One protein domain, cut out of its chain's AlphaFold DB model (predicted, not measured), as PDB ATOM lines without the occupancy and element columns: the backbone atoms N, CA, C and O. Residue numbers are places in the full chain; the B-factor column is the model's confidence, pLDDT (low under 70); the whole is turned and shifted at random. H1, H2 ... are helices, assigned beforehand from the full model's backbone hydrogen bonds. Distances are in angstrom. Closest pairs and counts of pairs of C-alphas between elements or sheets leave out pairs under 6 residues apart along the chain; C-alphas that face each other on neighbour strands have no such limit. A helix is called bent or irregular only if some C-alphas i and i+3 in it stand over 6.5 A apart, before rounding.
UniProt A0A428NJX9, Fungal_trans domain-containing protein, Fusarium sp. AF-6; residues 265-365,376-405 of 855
ATOM      1  N   GLU A 265     -25.241  51.053   1.916       90.56
ATOM      2  CA  GLU A 265     -25.066  52.020   3.009       90.56
ATOM      3  C   GLU A 265     -24.877  51.384   4.409       90.56
ATOM      4  O   GLU A 265     -24.510  52.087   5.348       90.56
ATOM      5  N   MET A 266     -25.107  50.074   4.574       93.06
ATOM      6  CA  MET A 266     -24.915  49.341   5.835       93.06
ATOM      7  C   MET A 266     -23.478  48.855   6.077       93.06
ATOM      8  O   MET A 266     -23.188  48.376   7.174       93.06
ATOM      9  N   GLY A 267     -22.568  48.963   5.100       91.69
ATOM     10  CA  GLY A 267     -21.243  48.324   5.154       91.69
ATOM     11  C   GLY A 267     -20.432  48.625   6.424       91.69
ATOM     12  O   GLY A 267     -19.887  47.709   7.036       91.69
ATOM     13  N   PHE A 268     -20.397  49.887   6.866       92.81
ATOM     14  CA  PHE A 268     -19.699  50.283   8.098       92.81
ATOM     15  C   PHE A 268     -20.390  49.748   9.356       92.81
ATOM     16  O   PHE A 268     -19.741  49.172  10.231       92.81
ATOM     17  N   CYS A 269     -21.716  49.881   9.433       94.31
ATOM     18  CA  CYS A 269     -22.493  49.394  10.567       94.31
ATOM     19  C   CYS A 269     -22.379  47.871  10.722       94.31
ATOM     20  O   CYS A 269     -22.245  47.393  11.843       94.31
ATOM     21  N   LEU A 270     -22.351  47.108   9.622       95.12
ATOM     22  CA  LEU A 270     -22.183  45.651   9.657       95.12
ATOM     23  C   LEU A 270     -20.828  45.225  10.237       95.12
ATOM     24  O   LEU A 270     -20.784  44.259  10.994       95.12
ATOM     25  N   ILE A 271     -19.744  45.958   9.953       92.62
ATOM     26  CA  ILE A 271     -18.437  45.732  10.596       92.62
ATOM     27  C   ILE A 271     -18.537  45.980  12.107       92.62
ATOM     28  O   ILE A 271     -18.117  45.134  12.897       92.62
ATOM     29  N   GLY A 272     -19.150  47.095  12.518       91.88
ATOM     30  CA  GLY A 272     -19.363  47.412  13.934       91.88
ATOM     31  C   GLY A 272     -20.225  46.371  14.661       91.88
ATOM     32  O   GLY A 272     -19.877  45.918  15.749       91.88
ATOM     33  N   TYR A 273     -21.324  45.925  14.054       94.12
ATOM     34  CA  TYR A 273     -22.192  44.904  14.646       94.12
ATOM     35  C   TYR A 273     -21.520  43.537  14.703       94.12
ATOM     36  O   TYR A 273     -21.689  42.826  15.691       94.12
ATOM     37  N   GLN A 274     -20.718  43.179  13.698       93.00
ATOM     38  CA  GLN A 274     -19.941  41.947  13.733       93.00
ATOM     39  C   GLN A 274     -18.871  41.988  14.833       93.00
ATOM     40  O   GLN A 274     -18.682  40.985  15.517       93.00
ATOM     41  N   LEU A 275     -18.233  43.140  15.070       88.69
ATOM     42  CA  LEU A 275     -17.329  43.336  16.207       88.69
ATOM     43  C   LEU A 275     -18.059  43.119  17.537       88.69
ATOM     44  O   LEU A 275     -17.621  42.302  18.350       88.69
ATOM     45  N   ALA A 276     -19.189  43.803  17.738       88.56
ATOM     46  CA  ALA A 276     -19.999  43.649  18.945       88.56
ATOM     47  C   ALA A 276     -20.440  42.191  19.129       88.56
ATOM     48  O   ALA A 276     -20.325  41.647  20.223       88.56
ATOM     49  N   LYS A 277     -20.878  41.523  18.054       88.75
ATOM     50  CA  LYS A 277     -21.272  40.109  18.065       88.75
ATOM     51  C   LYS A 277     -20.134  39.213  18.519       88.75
ATOM     52  O   LYS A 277     -20.360  38.350  19.358       88.75
ATOM     53  N   SER A 278     -18.943  39.401  17.956       85.56
ATOM     54  CA  SER A 278     -17.775  38.593  18.281       85.56
ATOM     55  C   SER A 278     -17.377  38.776  19.746       85.56
ATOM     56  O   SER A 278     -17.290  37.782  20.461       85.56
ATOM     57  N   ILE A 279     -17.273  40.019  20.235       79.00
ATOM     58  CA  ILE A 279     -16.982  40.318  21.654       79.00
ATOM     59  C   ILE A 279     -18.043  39.704  22.569       79.00
ATOM     60  O   ILE A 279     -17.726  39.032  23.546       79.00
ATOM     61  N   LEU A 280     -19.315  39.864  22.211       79.75
ATOM     62  CA  LEU A 280     -20.416  39.256  22.941       79.75
ATOM     63  C   LEU A 280     -20.469  37.742  22.770       79.75
ATOM     64  O   LEU A 280     -21.163  37.122  23.541       79.75
ATOM     65  N   SER A 281     -19.838  37.087  21.805       76.75
ATOM     66  CA  SER A 281     -19.909  35.618  21.682       76.75
ATOM     67  C   SER A 281     -18.783  34.901  22.420       76.75
ATOM     68  O   SER A 281     -18.921  33.730  22.763       76.75
ATOM     69  N   LEU A 282     -17.696  35.614  22.692       69.75
ATOM     70  CA  LEU A 282     -16.471  35.058  23.241       69.75
ATOM     71  C   LEU A 282     -16.448  35.338  24.744       69.75
ATOM     72  O   LEU A 282     -16.296  36.476  25.177       69.75
ATOM     73  N   GLU A 283     -16.648  34.291  25.548       64.00
ATOM     74  CA  GLU A 283     -16.755  34.390  27.015       64.00
ATOM     75  C   GLU A 283     -15.566  35.113  27.658       64.00
ATOM     76  O   GLU A 283     -15.743  35.781  28.673       64.00
ATOM     77  N   CYS A 284     -14.368  35.012  27.071       56.25
ATOM     78  CA  CYS A 284     -13.187  35.704  27.575       56.25
ATOM     79  C   CYS A 284     -13.318  37.229  27.392       56.25
ATOM     80  O   CYS A 284     -13.180  37.971  28.355       56.25
ATOM     81  N   LEU A 285     -13.736  37.700  26.213       55.25
ATOM     82  CA  LEU A 285     -13.864  39.126  25.896       55.25
ATOM     83  C   LEU A 285     -15.017  39.811  26.650       55.25
ATOM     84  O   LEU A 285     -15.077  41.038  26.677       55.25
ATOM     85  N   ARG A 286     -15.923  39.040  27.270       59.25
ATOM     86  CA  ARG A 286     -17.005  39.568  28.117       59.25
ATOM     87  C   ARG A 286     -16.547  39.952  29.529       59.25
ATOM     88  O   ARG A 286     -17.207  40.782  30.153       59.25
ATOM     89  N   GLY A 287     -15.485  39.330  30.048       58.06
ATOM     90  CA  GLY A 287     -15.071  39.451  31.447       58.06
ATOM     91  C   GLY A 287     -13.740  40.182  31.625       58.06
ATOM     92  O   GLY A 287     -12.735  39.821  31.017       58.06
ATOM     93  N   THR A 288     -13.701  41.162  32.528       60.28
ATOM     94  CA  THR A 288     -12.489  41.939  32.844       60.28
ATOM     95  C   THR A 288     -11.400  41.076  33.482       60.28
ATOM     96  O   THR A 288     -10.245  41.179  33.093       60.28
ATOM     97  N   ALA A 289     -11.742  40.148  34.382       61.16
ATOM     98  CA  ALA A 289     -10.757  39.375  35.150       61.16
ATOM     99  C   ALA A 289      -9.811  38.513  34.287       61.16
ATOM    100  O   ALA A 289      -8.607  38.467  34.529       61.16
ATOM    101  N   GLY A 290     -10.329  37.835  33.256       64.81
ATOM    102  CA  GLY A 290      -9.493  37.039  32.349       64.81
ATOM    103  C   GLY A 290      -8.599  37.912  31.467       64.81
ATOM    104  O   GLY A 290      -7.464  37.537  31.183       64.81
ATOM    105  N   LEU A 291      -9.106  39.082  31.066       68.12
ATOM    106  CA  LEU A 291      -8.380  40.051  30.255       68.12
ATOM    107  C   LEU A 291      -7.261  40.682  31.081       68.12
ATOM    108  O   LEU A 291      -6.145  40.815  30.595       68.12
ATOM    109  N   GLU A 292      -7.522  40.996  32.348       68.62
ATOM    110  CA  GLU A 292      -6.523  41.477  33.302       68.62
ATOM    111  C   GLU A 292      -5.415  40.445  33.517       68.62
ATOM    112  O   GLU A 292      -4.243  40.811  33.530       68.62
ATOM    113  N   ILE A 293      -5.748  39.153  33.613       67.38
ATOM    114  CA  ILE A 293      -4.739  38.085  33.696       67.38
ATOM    115  C   ILE A 293      -3.897  38.015  32.413       67.38
ATOM    116  O   ILE A 293      -2.677  37.892  32.485       67.38
ATOM    117  N   ALA A 294      -4.533  38.123  31.243       67.12
ATOM    118  CA  ALA A 294      -3.854  38.074  29.947       67.12
ATOM    119  C   ALA A 294      -3.027  39.337  29.626       67.12
ATOM    120  O   ALA A 294      -2.172  39.293  28.740       67.12
ATOM    121  N   THR A 295      -3.266  40.448  30.331       69.06
ATOM    122  CA  THR A 295      -2.655  41.761  30.054       69.06
ATOM    123  C   THR A 295      -1.875  42.298  31.257       69.06
ATOM    124  O   THR A 295      -0.653  42.214  31.268       69.06
ATOM    125  N   ILE A 296      -2.560  42.806  32.285       66.12
ATOM    126  CA  ILE A 296      -1.994  43.437  33.490       66.12
ATOM    127  C   ILE A 296      -1.052  42.488  34.238       66.12
ATOM    128  O   ILE A 296       0.076  42.849  34.573       66.12
ATOM    129  N   TRP A 297      -1.500  41.258  34.477       64.56
ATOM    130  CA  TRP A 297      -0.747  40.270  35.251       64.56
ATOM    131  C   TRP A 297       0.176  39.414  34.385       64.56
ATOM    132  O   TRP A 297       0.672  38.402  34.855       64.56
ATOM    133  N   ASN A 298       0.439  39.797  33.136       67.62
ATOM    134  CA  ASN A 298       1.319  39.069  32.222       67.62
ATOM    135  C   ASN A 298       2.802  39.421  32.488       67.62
ATOM    136  O   ASN A 298       3.491  39.976  31.632       67.62
ATOM    137  N   THR A 299       3.249  39.181  33.723       66.69
ATOM    138  CA  THR A 299       4.600  39.451  34.256       66.69
ATOM    139  C   THR A 299       5.501  38.214  34.155       66.69
ATOM    140  O   THR A 299       5.003  37.130  33.872       66.69
ATOM    141  N   GLU A 300       6.811  38.320  34.405       63.25
ATOM    142  CA  GLU A 300       7.745  37.174  34.330       63.25
ATOM    143  C   GLU A 300       7.338  36.015  35.262       63.25
ATOM    144  O   GLU A 300       7.231  34.865  34.826       63.25
ATOM    145  N   ASP A 301       6.972  36.333  36.508       60.97
ATOM    146  CA  ASP A 301       6.521  35.365  37.518       60.97
ATOM    147  C   ASP A 301       5.196  34.666  37.155       60.97
ATOM    148  O   ASP A 301       4.940  33.529  37.563       60.97
ATOM    149  N   VAL A 302       4.334  35.336  36.381       61.00
ATOM    150  CA  VAL A 302       3.000  34.842  35.999       61.00
ATOM    151  C   VAL A 302       2.999  34.229  34.595       61.00
ATOM    152  O   VAL A 302       2.216  33.320  34.331       61.00
ATOM    153  N   ALA A 303       3.900  34.631  33.699       58.94
ATOM    154  CA  ALA A 303       4.062  34.035  32.372       58.94
ATOM    155  C   ALA A 303       4.508  32.566  32.458       58.94
ATOM    156  O   ALA A 303       4.107  31.751  31.627       58.94
ATOM    157  N   GLY A 304       5.250  32.202  33.512       59.69
ATOM    158  CA  GLY A 304       5.556  30.809  33.856       59.69
ATOM    159  C   GLY A 304       4.356  29.992  34.366       59.69
ATOM    160  O   GLY A 304       4.471  28.775  34.517       59.69
ATOM    161  N   ASN A 305       3.198  30.618  34.624       69.69
ATOM    162  CA  ASN A 305       1.986  29.946  35.089       69.69
ATOM    163  C   ASN A 305       1.216  29.310  33.906       69.69
ATOM    164  O   ASN A 305       0.752  30.029  33.012       69.69
ATOM    165  N   PRO A 306       0.982  27.982  33.914       72.44
ATOM    166  CA  PRO A 306       0.239  27.295  32.855       72.44
ATOM    167  C   PRO A 306      -1.185  27.827  32.631       72.44
ATOM    168  O   PRO A 306      -1.671  27.830  31.502       72.44
ATOM    169  N   LEU A 307      -1.853  28.301  33.689       70.94
ATOM    170  CA  LEU A 307      -3.207  28.851  33.606       70.94
ATOM    171  C   LEU A 307      -3.218  30.201  32.878       70.94
ATOM    172  O   LEU A 307      -4.047  30.406  31.996       70.94
ATOM    173  N   ALA A 308      -2.284  31.099  33.199       68.75
ATOM    174  CA  ALA A 308      -2.187  32.413  32.560       68.75
ATOM    175  C   ALA A 308      -1.809  32.294  31.073       68.75
ATOM    176  O   ALA A 308      -2.439  32.922  30.222       68.75
ATOM    177  N   SER A 309      -0.856  31.412  30.752       72.56
ATOM    178  CA  SER A 309      -0.487  31.096  29.366       72.56
ATOM    179  C   SER A 309      -1.659  30.510  28.567       72.56
ATOM    180  O   SER A 309      -1.891  30.915  27.429       72.56
ATOM    181  N   SER A 310      -2.444  29.610  29.169       79.81
ATOM    182  CA  SER A 310      -3.643  29.042  28.536       79.81
ATOM    183  C   SER A 310      -4.733  30.093  28.295       79.81
ATOM    184  O   SER A 310      -5.340  30.103  27.224       79.81
ATOM    185  N   ILE A 311      -4.955  31.003  29.251       77.25
ATOM    186  CA  ILE A 311      -5.896  32.119  29.091       77.25
ATOM    187  C   ILE A 311      -5.443  33.012  27.932       77.25
ATOM    188  O   ILE A 311      -6.229  33.276  27.026       77.25
ATOM    189  N   ARG A 312      -4.170  33.419  27.903       77.31
ATOM    190  CA  ARG A 312      -3.601  34.264  26.842       77.31
ATOM    191  C   ARG A 312      -3.717  33.633  25.455       77.31
ATOM    192  O   ARG A 312      -4.117  34.308  24.509       77.31
ATOM    193  N   GLN A 313      -3.408  32.342  25.335       83.06
ATOM    194  CA  GLN A 313      -3.571  31.612  24.080       83.06
ATOM    195  C   GLN A 313      -5.030  31.637  23.607       83.06
ATOM    196  O   GLN A 313      -5.281  31.919  22.438       83.06
ATOM    197  N   LYS A 314      -5.990  31.434  24.519       84.12
ATOM    198  CA  LYS A 314      -7.419  31.529  24.198       84.12
ATOM    199  C   LYS A 314      -7.796  32.918  23.662       84.12
ATOM    200  O   LYS A 314      -8.476  33.000  22.650       84.12
ATOM    201  N   TYR A 315      -7.304  34.006  24.267       80.56
ATOM    202  CA  TYR A 315      -7.536  35.370  23.752       80.56
ATOM    203  C   TYR A 315      -6.943  35.594  22.355       80.56
ATOM    204  O   TYR A 315      -7.544  36.283  21.534       80.56
ATOM    205  N   MET A 316      -5.770  35.026  22.073       84.06
ATOM    206  CA  MET A 316      -5.147  35.091  20.748       84.06
ATOM    207  C   MET A 316      -5.963  34.343  19.684       84.06
ATOM    208  O   MET A 316      -6.187  34.889  18.604       84.06
ATOM    209  N   GLU A 317      -6.450  33.141  20.000       88.12
ATOM    210  CA  GLU A 317      -7.352  32.364  19.134       88.12
ATOM    211  C   GLU A 317      -8.676  33.112  18.894       88.12
ATOM    212  O   GLU A 317      -9.183  33.168  17.772       88.12
ATOM    213  N   ASP A 318      -9.196  33.765  19.931       84.88
ATOM    214  CA  ASP A 318     -10.406  34.584  19.878       84.88
ATOM    215  C   ASP A 318     -10.209  35.865  19.036       84.88
ATOM    216  O   ASP A 318     -11.106  36.259  18.281       84.88
ATOM    217  N   LEU A 319      -9.020  36.483  19.075       86.06
ATOM    218  CA  LEU A 319      -8.634  37.580  18.176       86.06
ATOM    219  C   LEU A 319      -8.491  37.119  16.718       86.06
ATOM    220  O   LEU A 319      -8.882  37.860  15.813       86.06
ATOM    221  N   ASP A 320      -7.970  35.915  16.474       89.38
ATOM    222  CA  ASP A 320      -7.914  35.322  15.132       89.38
ATOM    223  C   ASP A 320      -9.322  35.069  14.580       89.38
ATOM    224  O   ASP A 320      -9.613  35.405  13.427       89.38
ATOM    225  N   ALA A 321     -10.221  34.536  15.412       89.00
ATOM    226  CA  ALA A 321     -11.623  34.338  15.056       89.00
ATOM    227  C   ALA A 321     -12.332  35.673  14.766       89.00
ATOM    228  O   ALA A 321     -13.081  35.776  13.787       89.00
ATOM    229  N   LEU A 322     -12.066  36.711  15.569       88.12
ATOM    230  CA  LEU A 322     -12.559  38.067  15.328       88.12
ATOM    231  C   LEU A 322     -12.051  38.620  13.990       88.12
ATOM    232  O   LEU A 322     -12.854  39.126  13.205       88.12
ATOM    233  N   ASP A 323     -10.750  38.508  13.713       92.56
ATOM    234  CA  ASP A 323     -10.138  38.995  12.474       92.56
ATOM    235  C   ASP A 323     -10.764  38.333  11.238       92.56
ATOM    236  O   ASP A 323     -11.176  39.027  10.307       92.56
ATOM    237  N   GLN A 324     -10.931  37.004  11.256       92.88
ATOM    238  CA  GLN A 324     -11.592  36.284  10.160       92.88
ATOM    239  C   GLN A 324     -13.056  36.703   9.988       92.88
ATOM    240  O   GLN A 324     -13.487  36.968   8.865       92.88
ATOM    241  N   ALA A 325     -13.811  36.832  11.083       91.56
ATOM    242  CA  ALA A 325     -15.213  37.239  11.015       91.56
ATOM    243  C   ALA A 325     -15.380  38.655  10.434       91.56
ATOM    244  O   ALA A 325     -16.273  38.891   9.618       91.56
ATOM    245  N   LEU A 326     -14.512  39.595  10.821       92.50
ATOM    246  CA  LEU A 326     -14.515  40.950  10.266       92.50
ATOM    247  C   LEU A 326     -14.054  40.962   8.803       92.50
ATOM    248  O   LEU A 326     -14.649  41.667   7.989       92.50
ATOM    249  N   LEU A 327     -13.038  40.169   8.452       93.56
ATOM    250  CA  LEU A 327     -12.529  40.058   7.083       93.56
ATOM    251  C   LEU A 327     -13.580  39.485   6.123       93.56
ATOM    252  O   LEU A 327     -13.656  39.915   4.972       93.56
ATOM    253  N   ASP A 328     -14.410  38.548   6.580       92.69
ATOM    254  CA  ASP A 328     -15.509  37.993   5.787       92.69
ATOM    255  C   ASP A 328     -16.582  39.040   5.471       92.69
ATOM    256  O   ASP A 328     -17.064  39.111   4.337       92.69
ATOM    257  N   VAL A 329     -16.931  39.885   6.446       92.12
ATOM    258  CA  VAL A 329     -17.847  41.019   6.236       92.12
ATOM    259  C   VAL A 329     -17.206  42.053   5.310       92.12
ATOM    260  O   VAL A 329     -17.858  42.512   4.371       92.12
ATOM    261  N   GLU A 330     -15.924  42.367   5.521       92.38
ATOM    262  CA  GLU A 330     -15.143  43.295   4.696       92.38
ATOM    263  C   GLU A 330     -15.164  42.863   3.222       92.38
ATOM    264  O   GLU A 330     -15.571  43.631   2.356       92.38
ATOM    265  N   ARG A 331     -14.827  41.599   2.937       91.75
ATOM    266  CA  ARG A 331     -14.782  41.046   1.572       91.75
ATOM    267  C   ARG A 331     -16.138  41.014   0.873       91.75
ATOM    268  O   ARG A 331     -16.179  41.136  -0.349       91.75
ATOM    269  N   ARG A 332     -17.223  40.784   1.617       90.94
ATOM    270  CA  ARG A 332     -18.571  40.665   1.038       90.94
ATOM    271  C   ARG A 332     -19.234  42.016   0.819       90.94
ATOM    272  O   ARG A 332     -19.890  42.200  -0.196       90.94
ATOM    273  N   TYR A 333     -19.078  42.951   1.755       92.31
ATOM    274  CA  TYR A 333     -19.932  44.141   1.814       92.31
ATOM    275  C   TYR A 333     -19.172  45.471   1.818       92.31
ATOM    276  O   TYR A 333     -19.810  46.525   1.772       92.31
ATOM    277  N   VAL A 334     -17.833  45.473   1.859       90.88
ATOM    278  CA  VAL A 334     -17.036  46.702   1.975       90.88
ATOM    279  C   VAL A 334     -16.061  46.863   0.812       90.88
ATOM    280  O   VAL A 334     -15.119  46.100   0.645       90.88
ATOM    281  N   PHE A 335     -16.257  47.922   0.022       87.56
ATOM    282  CA  PHE A 335     -15.421  48.230  -1.137       87.56
ATOM    283  C   PHE A 335     -15.049  49.709  -1.118       87.56
ATOM    284  O   PHE A 335     -15.930  50.559  -1.043       87.56
ATOM    285  N   ALA A 336     -13.760  50.038  -1.241       81.38
ATOM    286  CA  ALA A 336     -13.302  51.433  -1.220       81.38
ATOM    287  C   ALA A 336     -13.978  52.303  -2.302       81.38
ATOM    288  O   ALA A 336     -14.239  53.483  -2.082       81.38
ATOM    289  N   SER A 337     -14.312  51.713  -3.455       83.75
ATOM    290  CA  SER A 337     -15.015  52.381  -4.557       83.75
ATOM    291  C   SER A 337     -16.490  52.686  -4.274       83.75
ATOM    292  O   SER A 337     -17.070  53.506  -4.978       83.75
ATOM    293  N   ALA A 338     -17.099  52.063  -3.260       82.25
ATOM    294  CA  ALA A 338     -18.506  52.263  -2.904       82.25
ATOM    295  C   ALA A 338     -18.750  53.538  -2.072       82.25
ATOM    296  O   ALA A 338     -19.884  53.844  -1.715       82.25
ATOM    297  N   GLY A 339     -17.695  54.303  -1.779       85.12
ATOM    298  CA  GLY A 339     -17.784  55.621  -1.163       85.12
ATOM    299  C   GLY A 339     -17.008  55.739   0.143       85.12
ATOM    300  O   GLY A 339     -16.434  54.785   0.670       85.12
ATOM    301  N   LYS A 340     -17.014  56.960   0.681       86.62
ATOM    302  CA  LYS A 340     -16.240  57.366   1.859       86.62
ATOM    303  C   LYS A 340     -16.463  56.458   3.074       86.62
ATOM    304  O   LYS A 340     -15.507  56.082   3.741       86.62
ATOM    305  N   VAL A 341     -17.712  56.069   3.341       86.38
ATOM    306  CA  VAL A 341     -18.062  55.260   4.522       86.38
ATOM    307  C   VAL A 341     -17.443  53.857   4.472       86.38
ATOM    308  O   VAL A 341     -17.007  53.322   5.488       86.38
ATOM    309  N   HIS A 342     -17.318  53.280   3.273       90.62
ATOM    310  CA  HIS A 342     -16.661  51.992   3.082       90.62
ATOM    311  C   HIS A 342     -15.142  52.114   3.212       90.62
ATOM    312  O   HIS A 342     -14.512  51.230   3.784       90.62
ATOM    313  N   ALA A 343     -14.552  53.219   2.745       86.06
ATOM    314  CA  ALA A 343     -13.137  53.497   2.975       86.06
ATOM    315  C   ALA A 343     -12.813  53.598   4.478       86.06
ATOM    316  O   ALA A 343     -11.821  53.021   4.916       86.06
ATOM    317  N   ALA A 344     -13.680  54.238   5.274       85.62
ATOM    318  CA  ALA A 344     -13.552  54.267   6.733       85.62
ATOM    319  C   ALA A 344     -13.632  52.858   7.351       85.62
ATOM    320  O   ALA A 344     -12.808  52.490   8.189       85.62
ATOM    321  N   ALA A 345     -14.588  52.039   6.898       87.38
ATOM    322  CA  ALA A 345     -14.797  50.685   7.411       87.38
ATOM    323  C   ALA A 345     -13.574  49.762   7.212       87.38
ATOM    324  O   ALA A 345     -13.286  48.941   8.082       87.38
ATOM    325  N   LEU A 346     -12.819  49.928   6.114       88.06
ATOM    326  CA  LEU A 346     -11.608  49.140   5.813       88.06
ATOM    327  C   LEU A 346     -10.466  49.342   6.825       88.06
ATOM    328  O   LEU A 346      -9.587  48.485   6.950       88.06
ATOM    329  N   SER A 347     -10.465  50.461   7.546       83.62
ATOM    330  CA  SER A 347      -9.441  50.768   8.549       83.62
ATOM    331  C   SER A 347      -9.722  50.098   9.898       83.62
ATOM    332  O   SER A 347      -8.783  49.762  10.620       83.62
ATOM    333  N   LEU A 348     -10.997  49.845  10.223       82.31
ATOM    334  CA  LEU A 348     -11.427  49.396  11.553       82.31
ATOM    335  C   LEU A 348     -10.843  48.042  11.950       82.31
ATOM    336  O   LEU A 348     -10.248  47.917  13.019       82.31
ATOM    337  N   ARG A 349     -10.979  47.031  11.082       88.00
ATOM    338  CA  ARG A 349     -10.468  45.681  11.360       88.00
ATOM    339  C   ARG A 349      -8.968  45.714  11.628       88.00
ATOM    340  O   ARG A 349      -8.508  45.130  12.601       88.00
ATOM    341  N   ARG A 350      -8.209  46.411  10.775       84.62
ATOM    342  CA  ARG A 350      -6.743  46.463  10.866       84.62
ATOM    343  C   ARG A 350      -6.290  47.091  12.177       84.62
ATOM    344  O   ARG A 350      -5.437  46.517  12.845       84.62
ATOM    345  N   LEU A 351      -6.891  48.221  12.548       83.25
ATOM    346  CA  LEU A 351      -6.574  48.925  13.788       83.25
ATOM    347  C   LEU A 351      -6.875  48.058  15.018       83.25
ATOM    348  O   LEU A 351      -5.994  47.842  15.847       83.25
ATOM    349  N   LEU A 352      -8.092  47.507  15.095       82.00
ATOM    350  CA  LEU A 352      -8.545  46.697  16.230       82.00
ATOM    351  C   LEU A 352      -7.726  45.415  16.391       82.00
ATOM    352  O   LEU A 352      -7.290  45.098  17.494       82.00
ATOM    353  N   VAL A 353      -7.487  44.689  15.298       86.12
ATOM    354  CA  VAL A 353      -6.745  43.421  15.337       86.12
ATOM    355  C   VAL A 353      -5.272  43.669  15.647       86.12
ATOM    356  O   VAL A 353      -4.702  42.954  16.466       86.12
ATOM    357  N   SER A 354      -4.654  44.689  15.041       84.38
ATOM    358  CA  SER A 354      -3.248  45.013  15.306       84.38
ATOM    359  C   SER A 354      -3.036  45.375  16.773       84.38
ATOM    360  O   SER A 354      -2.196  44.771  17.438       84.38
ATOM    361  N   LYS A 355      -3.835  46.311  17.300       83.44
ATOM    362  CA  LYS A 355      -3.700  46.781  18.683       83.44
ATOM    363  C   LYS A 355      -4.153  45.737  19.703       83.44
ATOM    364  O   LYS A 355      -3.541  45.614  20.757       83.44
ATOM    365  N   GLY A 356      -5.149  44.914  19.368       81.19
ATOM    366  CA  GLY A 356      -5.540  43.759  20.177       81.19
ATOM    367  C   GLY A 356      -4.417  42.727  20.318       81.19
ATOM    368  O   GLY A 356      -4.149  42.266  21.425       81.19
ATOM    369  N   ARG A 357      -3.707  42.402  19.229       85.62
ATOM    370  CA  ARG A 357      -2.544  41.495  19.280       85.62
ATOM    371  C   ARG A 357      -1.409  42.088  20.101       85.62
ATOM    372  O   ARG A 357      -0.843  41.402  20.941       85.62
ATOM    373  N   GLU A 358      -1.116  43.366  19.894       81.56
ATOM    374  CA  GLU A 358      -0.099  44.084  20.659       81.56
ATOM    375  C   GLU A 358      -0.399  44.063  22.164       81.56
ATOM    376  O   GLU A 358       0.494  43.791  22.967       81.56
ATOM    377  N   LEU A 359      -1.668  44.250  22.542       78.88
ATOM    378  CA  LEU A 359      -2.143  44.171  23.922       78.88
ATOM    379  C   LEU A 359      -1.890  42.787  24.544       78.88
ATOM    380  O   LEU A 359      -1.404  42.718  25.673       78.88
ATOM    381  N   MET A 360      -2.166  41.707  23.800       78.31
ATOM    382  CA  MET A 360      -2.018  40.318  24.269       78.31
ATOM    383  C   MET A 360      -0.572  39.816  24.306       78.31
ATOM    384  O   MET A 360      -0.257  38.934  25.107       78.31
ATOM    385  N   THR A 361       0.317  40.344  23.459       78.44
ATOM    386  CA  THR A 361       1.725  39.926  23.454       78.44
ATOM    387  C   THR A 361       2.411  40.424  24.729       78.44
ATOM    388  O   THR A 361       2.481  41.642  24.918       78.44
ATOM    389  N   PRO A 362       2.934  39.539  25.603       72.31
ATOM    390  CA  PRO A 362       3.670  39.955  26.796       72.31
ATOM    391  C   PRO A 362       4.807  40.895  26.418       72.31
ATOM    392  O   PRO A 362       5.456  40.665  25.398       72.31
ATOM    393  N   MET A 363       5.104  41.896  27.250       68.06
ATOM    394  CA  MET A 363       6.230  42.811  26.992       68.06
ATOM    395  C   MET A 363       7.550  42.058  26.746       68.06
ATOM    396  O   MET A 363       8.363  42.492  25.942       68.06
ATOM    397  N   MET A 364       7.717  40.880  27.357       67.19
ATOM    398  CA  MET A 364       8.896  40.015  27.205       67.19
ATOM    399  C   MET A 364       9.021  39.333  25.836       67.19
ATOM    400  O   MET A 364      10.121  39.000  25.408       67.19
ATOM    401  N   GLU A 365       7.890  39.056  25.183       68.44
ATOM    402  CA  GLU A 365       7.818  38.346  23.898       68.44
ATOM    403  C   GLU A 365       7.725  39.323  22.713       68.44
ATOM    404  O   GLU A 365       7.753  38.906  21.551       68.44
ATOM    405  N   VAL A 376       3.378  44.663  37.146       65.31
ATOM    406  CA  VAL A 376       1.961  44.977  36.913       65.31
ATOM    407  C   VAL A 376       1.758  46.428  36.463       65.31
ATOM    408  O   VAL A 376       0.865  46.702  35.663       65.31
ATOM    409  N   GLN A 377       2.588  47.352  36.959       62.75
ATOM    410  CA  GLN A 377       2.509  48.779  36.640       62.75
ATOM    411  C   GLN A 377       2.922  49.059  35.187       62.75
ATOM    412  O   GLN A 377       2.275  49.860  34.517       62.75
ATOM    413  N   ASP A 378       3.917  48.339  34.667       68.06
ATOM    414  CA  ASP A 378       4.390  48.496  33.283       68.06
ATOM    415  C   ASP A 378       3.345  48.004  32.276       68.06
ATOM    416  O   ASP A 378       3.020  48.689  31.304       68.06
ATOM    417  N   ASN A 379       2.729  46.850  32.558       69.69
ATOM    418  CA  ASN A 379       1.613  46.350  31.756       69.69
ATOM    419  C   ASN A 379       0.408  47.309  31.810       69.69
ATOM    420  O   ASN A 379      -0.260  47.503  30.794       69.69
ATOM    421  N   LEU A 380       0.145  47.947  32.960       65.56
ATOM    422  CA  LEU A 380      -0.889  48.981  33.093       65.56
ATOM    423  C   LEU A 380      -0.613  50.173  32.172       65.56
ATOM    424  O   LEU A 380      -1.511  50.639  31.466       65.56
ATOM    425  N   PHE A 381       0.635  50.642  32.162       64.31
ATOM    426  CA  PHE A 381       1.066  51.748  31.323       64.31
ATOM    427  C   PHE A 381       0.927  51.415  29.830       64.31
ATOM    428  O   PHE A 381       0.300  52.169  29.081       64.31
ATOM    429  N   LYS A 382       1.390  50.234  29.410       72.94
ATOM    430  CA  LYS A 382       1.209  49.726  28.044       72.94
ATOM    431  C   LYS A 382      -0.265  49.711  27.620       72.94
ATOM    432  O   LYS A 382      -0.596  50.151  26.520       72.94
ATOM    433  N   ILE A 383      -1.162  49.222  28.481       69.56
ATOM    434  CA  ILE A 383      -2.609  49.194  28.203       69.56
ATOM    435  C   ILE A 383      -3.144  50.613  27.967       69.56
ATOM    436  O   ILE A 383      -3.950  50.818  27.056       69.56
ATOM    437  N   LEU A 384      -2.696  51.598  28.754       62.72
ATOM    438  CA  LEU A 384      -3.090  52.999  28.590       62.72
ATOM    439  C   LEU A 384      -2.588  53.595  27.266       62.72
ATOM    440  O   LEU A 384      -3.362  54.283  26.598       62.72
ATOM    441  N   ILE A 385      -1.350  53.307  26.855       63.44
ATOM    442  CA  ILE A 385      -0.807  53.756  25.560       63.44
ATOM    443  C   ILE A 385      -1.591  53.149  24.400       63.44
ATOM    444  O   ILE A 385      -2.169  53.891  23.608       63.44
ATOM    445  N   ILE A 386      -1.714  51.820  24.358       70.31
ATOM    446  CA  ILE A 386      -2.424  51.108  23.283       70.31
ATOM    447  C   ILE A 386      -3.869  51.600  23.165       70.31
ATOM    448  O   ILE A 386      -4.393  51.761  22.062       70.31
ATOM    449  N   LYS A 387      -4.527  51.865  24.298       67.81
ATOM    450  CA  LYS A 387      -5.880  52.421  24.330       67.81
ATOM    451  C   LYS A 387      -5.945  53.810  23.682       67.81
ATOM    452  O   LYS A 387      -6.858  54.048  22.896       67.81
ATOM    453  N   ASN A 388      -5.005  54.707  23.986       63.69
ATOM    454  CA  ASN A 388      -4.957  56.036  23.368       63.69
ATOM    455  C   ASN A 388      -4.646  55.957  21.869       63.69
ATOM    456  O   ASN A 388      -5.365  56.552  21.073       63.69
ATOM    457  N   GLU A 389      -3.658  55.157  21.465       70.50
ATOM    458  CA  GLU A 389      -3.326  54.946  20.050       70.50
ATOM    459  C   GLU A 389      -4.502  54.372  19.253       70.50
ATOM    460  O   GLU A 389      -4.712  54.732  18.095       70.50
ATOM    461  N   MET A 390      -5.294  53.488  19.866       73.00
ATOM    462  CA  MET A 390      -6.497  52.933  19.249       73.00
ATOM    463  C   MET A 390      -7.582  53.999  19.038       73.00
ATOM    464  O   MET A 390      -8.252  53.966  18.008       73.00
ATOM    465  N   PHE A 391      -7.751  54.958  19.958       67.69
ATOM    466  CA  PHE A 391      -8.680  56.078  19.755       67.69
ATOM    467  C   PHE A 391      -8.181  57.046  18.693       67.69
ATOM    468  O   PHE A 391      -8.918  57.340  17.754       67.69
ATOM    469  N   THR A 392      -6.923  57.476  18.789       65.44
ATOM    470  CA  THR A 392      -6.332  58.405  17.823       65.44
ATOM    471  C   THR A 392      -6.330  57.808  16.419       65.44
ATOM    472  O   THR A 392      -6.783  58.448  15.477       65.44
ATOM    473  N   GLY A 393      -5.928  56.541  16.270       70.56
ATOM    474  CA  GLY A 393      -5.951  55.854  14.979       70.56
ATOM    475  C   GLY A 393      -7.362  55.691  14.401       70.56
ATOM    476  O   GLY A 393      -7.533  55.697  13.179       70.56
ATOM    477  N   PHE A 394      -8.386  55.566  15.256       74.38
ATOM    478  CA  PHE A 394      -9.782  55.540  14.821       74.38
ATOM    479  C   PHE A 394     -10.217  56.922  14.328       74.38
ATOM    480  O   PHE A 394     -10.733  57.028  13.216       74.38
ATOM    481  N   ASP A 395      -9.963  57.973  15.108       68.44
ATOM    482  CA  ASP A 395     -10.312  59.351  14.750       68.44
ATOM    483  C   ASP A 395      -9.606  59.785  13.463       68.44
ATOM    484  O   ASP A 395     -10.237  60.327  12.554       68.44
ATOM    485  N   GLU A 396      -8.329  59.429  13.313       70.50
ATOM    486  CA  GLU A 396      -7.607  59.588  12.061       70.50
ATOM    487  C   GLU A 396      -8.345  58.866  10.934       70.50
ATOM    488  O   GLU A 396      -8.755  59.515   9.969       70.50
ATOM    489  N   ALA A 397      -8.564  57.551  11.024       75.19
ATOM    490  CA  ALA A 397      -9.226  56.783   9.966       75.19
ATOM    491  C   ALA A 397     -10.562  57.411   9.516       75.19
ATOM    492  O   ALA A 397     -10.823  57.513   8.308       75.19
ATOM    493  N   MET A 398     -11.358  57.895  10.470       78.38
ATOM    494  CA  MET A 398     -12.614  58.599  10.213       78.38
ATOM    495  C   MET A 398     -12.392  59.933   9.492       78.38
ATOM    496  O   MET A 398     -12.982  60.164   8.428       78.38
ATOM    497  N   ASP A 399     -11.459  60.755   9.970       71.62
ATOM    498  CA  ASP A 399     -11.115  62.033   9.348       71.62
ATOM    499  C   ASP A 399     -10.573  61.846   7.912       71.62
ATOM    500  O   ASP A 399     -10.894  62.643   7.029       71.62
ATOM    501  N   SER A 400      -9.815  60.773   7.611       70.56
ATOM    502  CA  SER A 400      -9.302  60.530   6.237       70.56
ATOM    503  C   SER A 400     -10.415  60.222   5.257       70.56
ATOM    504  O   SER A 400     -10.312  60.541   4.073       70.56
ATOM    505  N   ALA A 401     -11.468  59.580   5.747       75.06
ATOM    506  CA  ALA A 401     -12.645  59.277   4.962       75.06
ATOM    507  C   ALA A 401     -13.603  60.480   4.878       75.06
ATOM    508  O   ALA A 401     -14.612  60.400   4.184       75.06
ATOM    509  N   GLY A 402     -13.295  61.608   5.527       70.69
ATOM    510  CA  GLY A 402     -14.148  62.797   5.545       70.69
ATOM    511  C   GLY A 402     -15.321  62.702   6.522       70.69
ATOM    512  O   GLY A 402     -16.293  63.441   6.360       70.69
ATOM    513  N   PHE A 403     -15.238  61.812   7.514       76.69
ATOM    514  CA  PHE A 403     -16.153  61.757   8.651       76.69
ATOM    515  C   PHE A 403     -15.508  62.481   9.828       76.69
ATOM    516  O   PHE A 403     -14.738  61.894  10.577       76.69
ATOM    517  N   LEU A 404     -15.827  63.767   9.978       55.91
ATOM    518  CA  LEU A 404     -15.395  64.565  11.122       55.91
ATOM    519  C   LEU A 404     -16.123  64.083  12.378       55.91
ATOM    520  O   LEU A 404     -17.293  64.402  12.591       55.91
ATOM    521  N   CYS A 405     -15.427  63.333  13.226       49.09
ATOM    522  CA  CYS A 405     -15.896  62.993  14.567       49.09
ATOM    523  C   CYS A 405     -15.151  63.839  15.614       49.09
ATOM    524  O   CYS A 405     -14.644  63.322  16.602       49.09
TER     525      CYS A 405
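What this domain is: This is residues 265 to 365 and 376 to 405 of the 855 residues of the protein "Fungal_trans domain-containing protein" of Fusarium sp. AF-6 (UniProt A0A428NJX9). Three long helices, H5, H6 and H7, lie side by side along the longest axis, with H6 between H5 and H7 and each running against the one before it. The shorter H1 packs beside H5 and H6 near the end where H5 turns back into H6, and from H1 the small helices H2 and H3 lead along H5 toward the other end, where H4 lies. The printed part has 131 residues with seven named helices, H1 to H7 in order, and no named strand; the class is all helix. It is compact, with a radius of gyration of the C-alphas of 16.1 A, and elongated, spanning 50 by 26 by 22 A.

Where its parts are: H1, residues 267 to 281, begins at C-alpha 267 (-21.243, 48.324, 5.154) and is 20.9 A long from first to last C-alpha. H2 is residues 283 to 286, 5.3 A; H3 is residues 288 to 294, 9.9 A; H4 is residues 300 to 303, 5.2 A. H5, residues 306 to 333, is the longest by residues and measures 40.7 A, from C-alpha 306 at (0.239, 27.295, 32.855). H6, residues 340 to 360, measures 31.5 A and is only just irregular: C-alphas 346 and 349 are 6.6 A apart. H7, residues 376 to 400, measures 36.2 A and ends at C-alpha 400 (-9.302, 60.530, 6.237).

How they stand to each other: H5 is the hub, touching H1, H2, H3 and H6. H1, H5 and H6 form an up and down bundle, each running against the one before it. With its residues 322 to 333 alone, H5 touches H1 at a shallow tilt of 25 degrees, opposite ways; the closest C-alphas are those of Gly 267 and Tyr 333, 5.5 A apart. H5 and H6 are a helical hairpin at a shallow tilt of 11 degrees, with C-alphas 323 and 353 closest at 6.3 A. Residues 267 to 271 of H1 touch residues 341 to 348 of H6, the same way at a shallow tilt of 27 degrees; C-alphas 268 and 345 are closest, 5.0 A. H7 touches H6 at a shallow tilt of 10 degrees, opposite ways, with C-alphas 344 and 398 closest at 5.6 A; H7 and H5 are apart. H3 touches residues 308 to 315 of H5 about perpendicular, at 74 degrees, with C-alphas 294 and 312 closest at 4.9 A. H2 only just touches H5, with 3 pairs of C-alphas within 8 A, the closest those of Cys 284 and Tyr 315 at 6.8 A. H4 is close to H5 but not clearly touching, with C-alphas 303 and 309 closest at 6.2 A. Every O i to N i+4 pair is within hydrogen-bond range in H1, H3, H5 and H7, and 13 of 17 are in H6; H2 and H4 are too short for such a pair.

The domain as a whole: The two C-alphas farthest apart are those of Asp 301 and Ala 338, 50.5 A. Residues 366 to 375 are not printed, and C-alphas 365 and 376 are 15.7 A apart across the cut. Of the links that are printed whole, H5 to H6 is short and the others are tight. The mean pLDDT of the printed part is 77.3; 44 residues are under 70, among them residues 282 to 305 and 376 to 381.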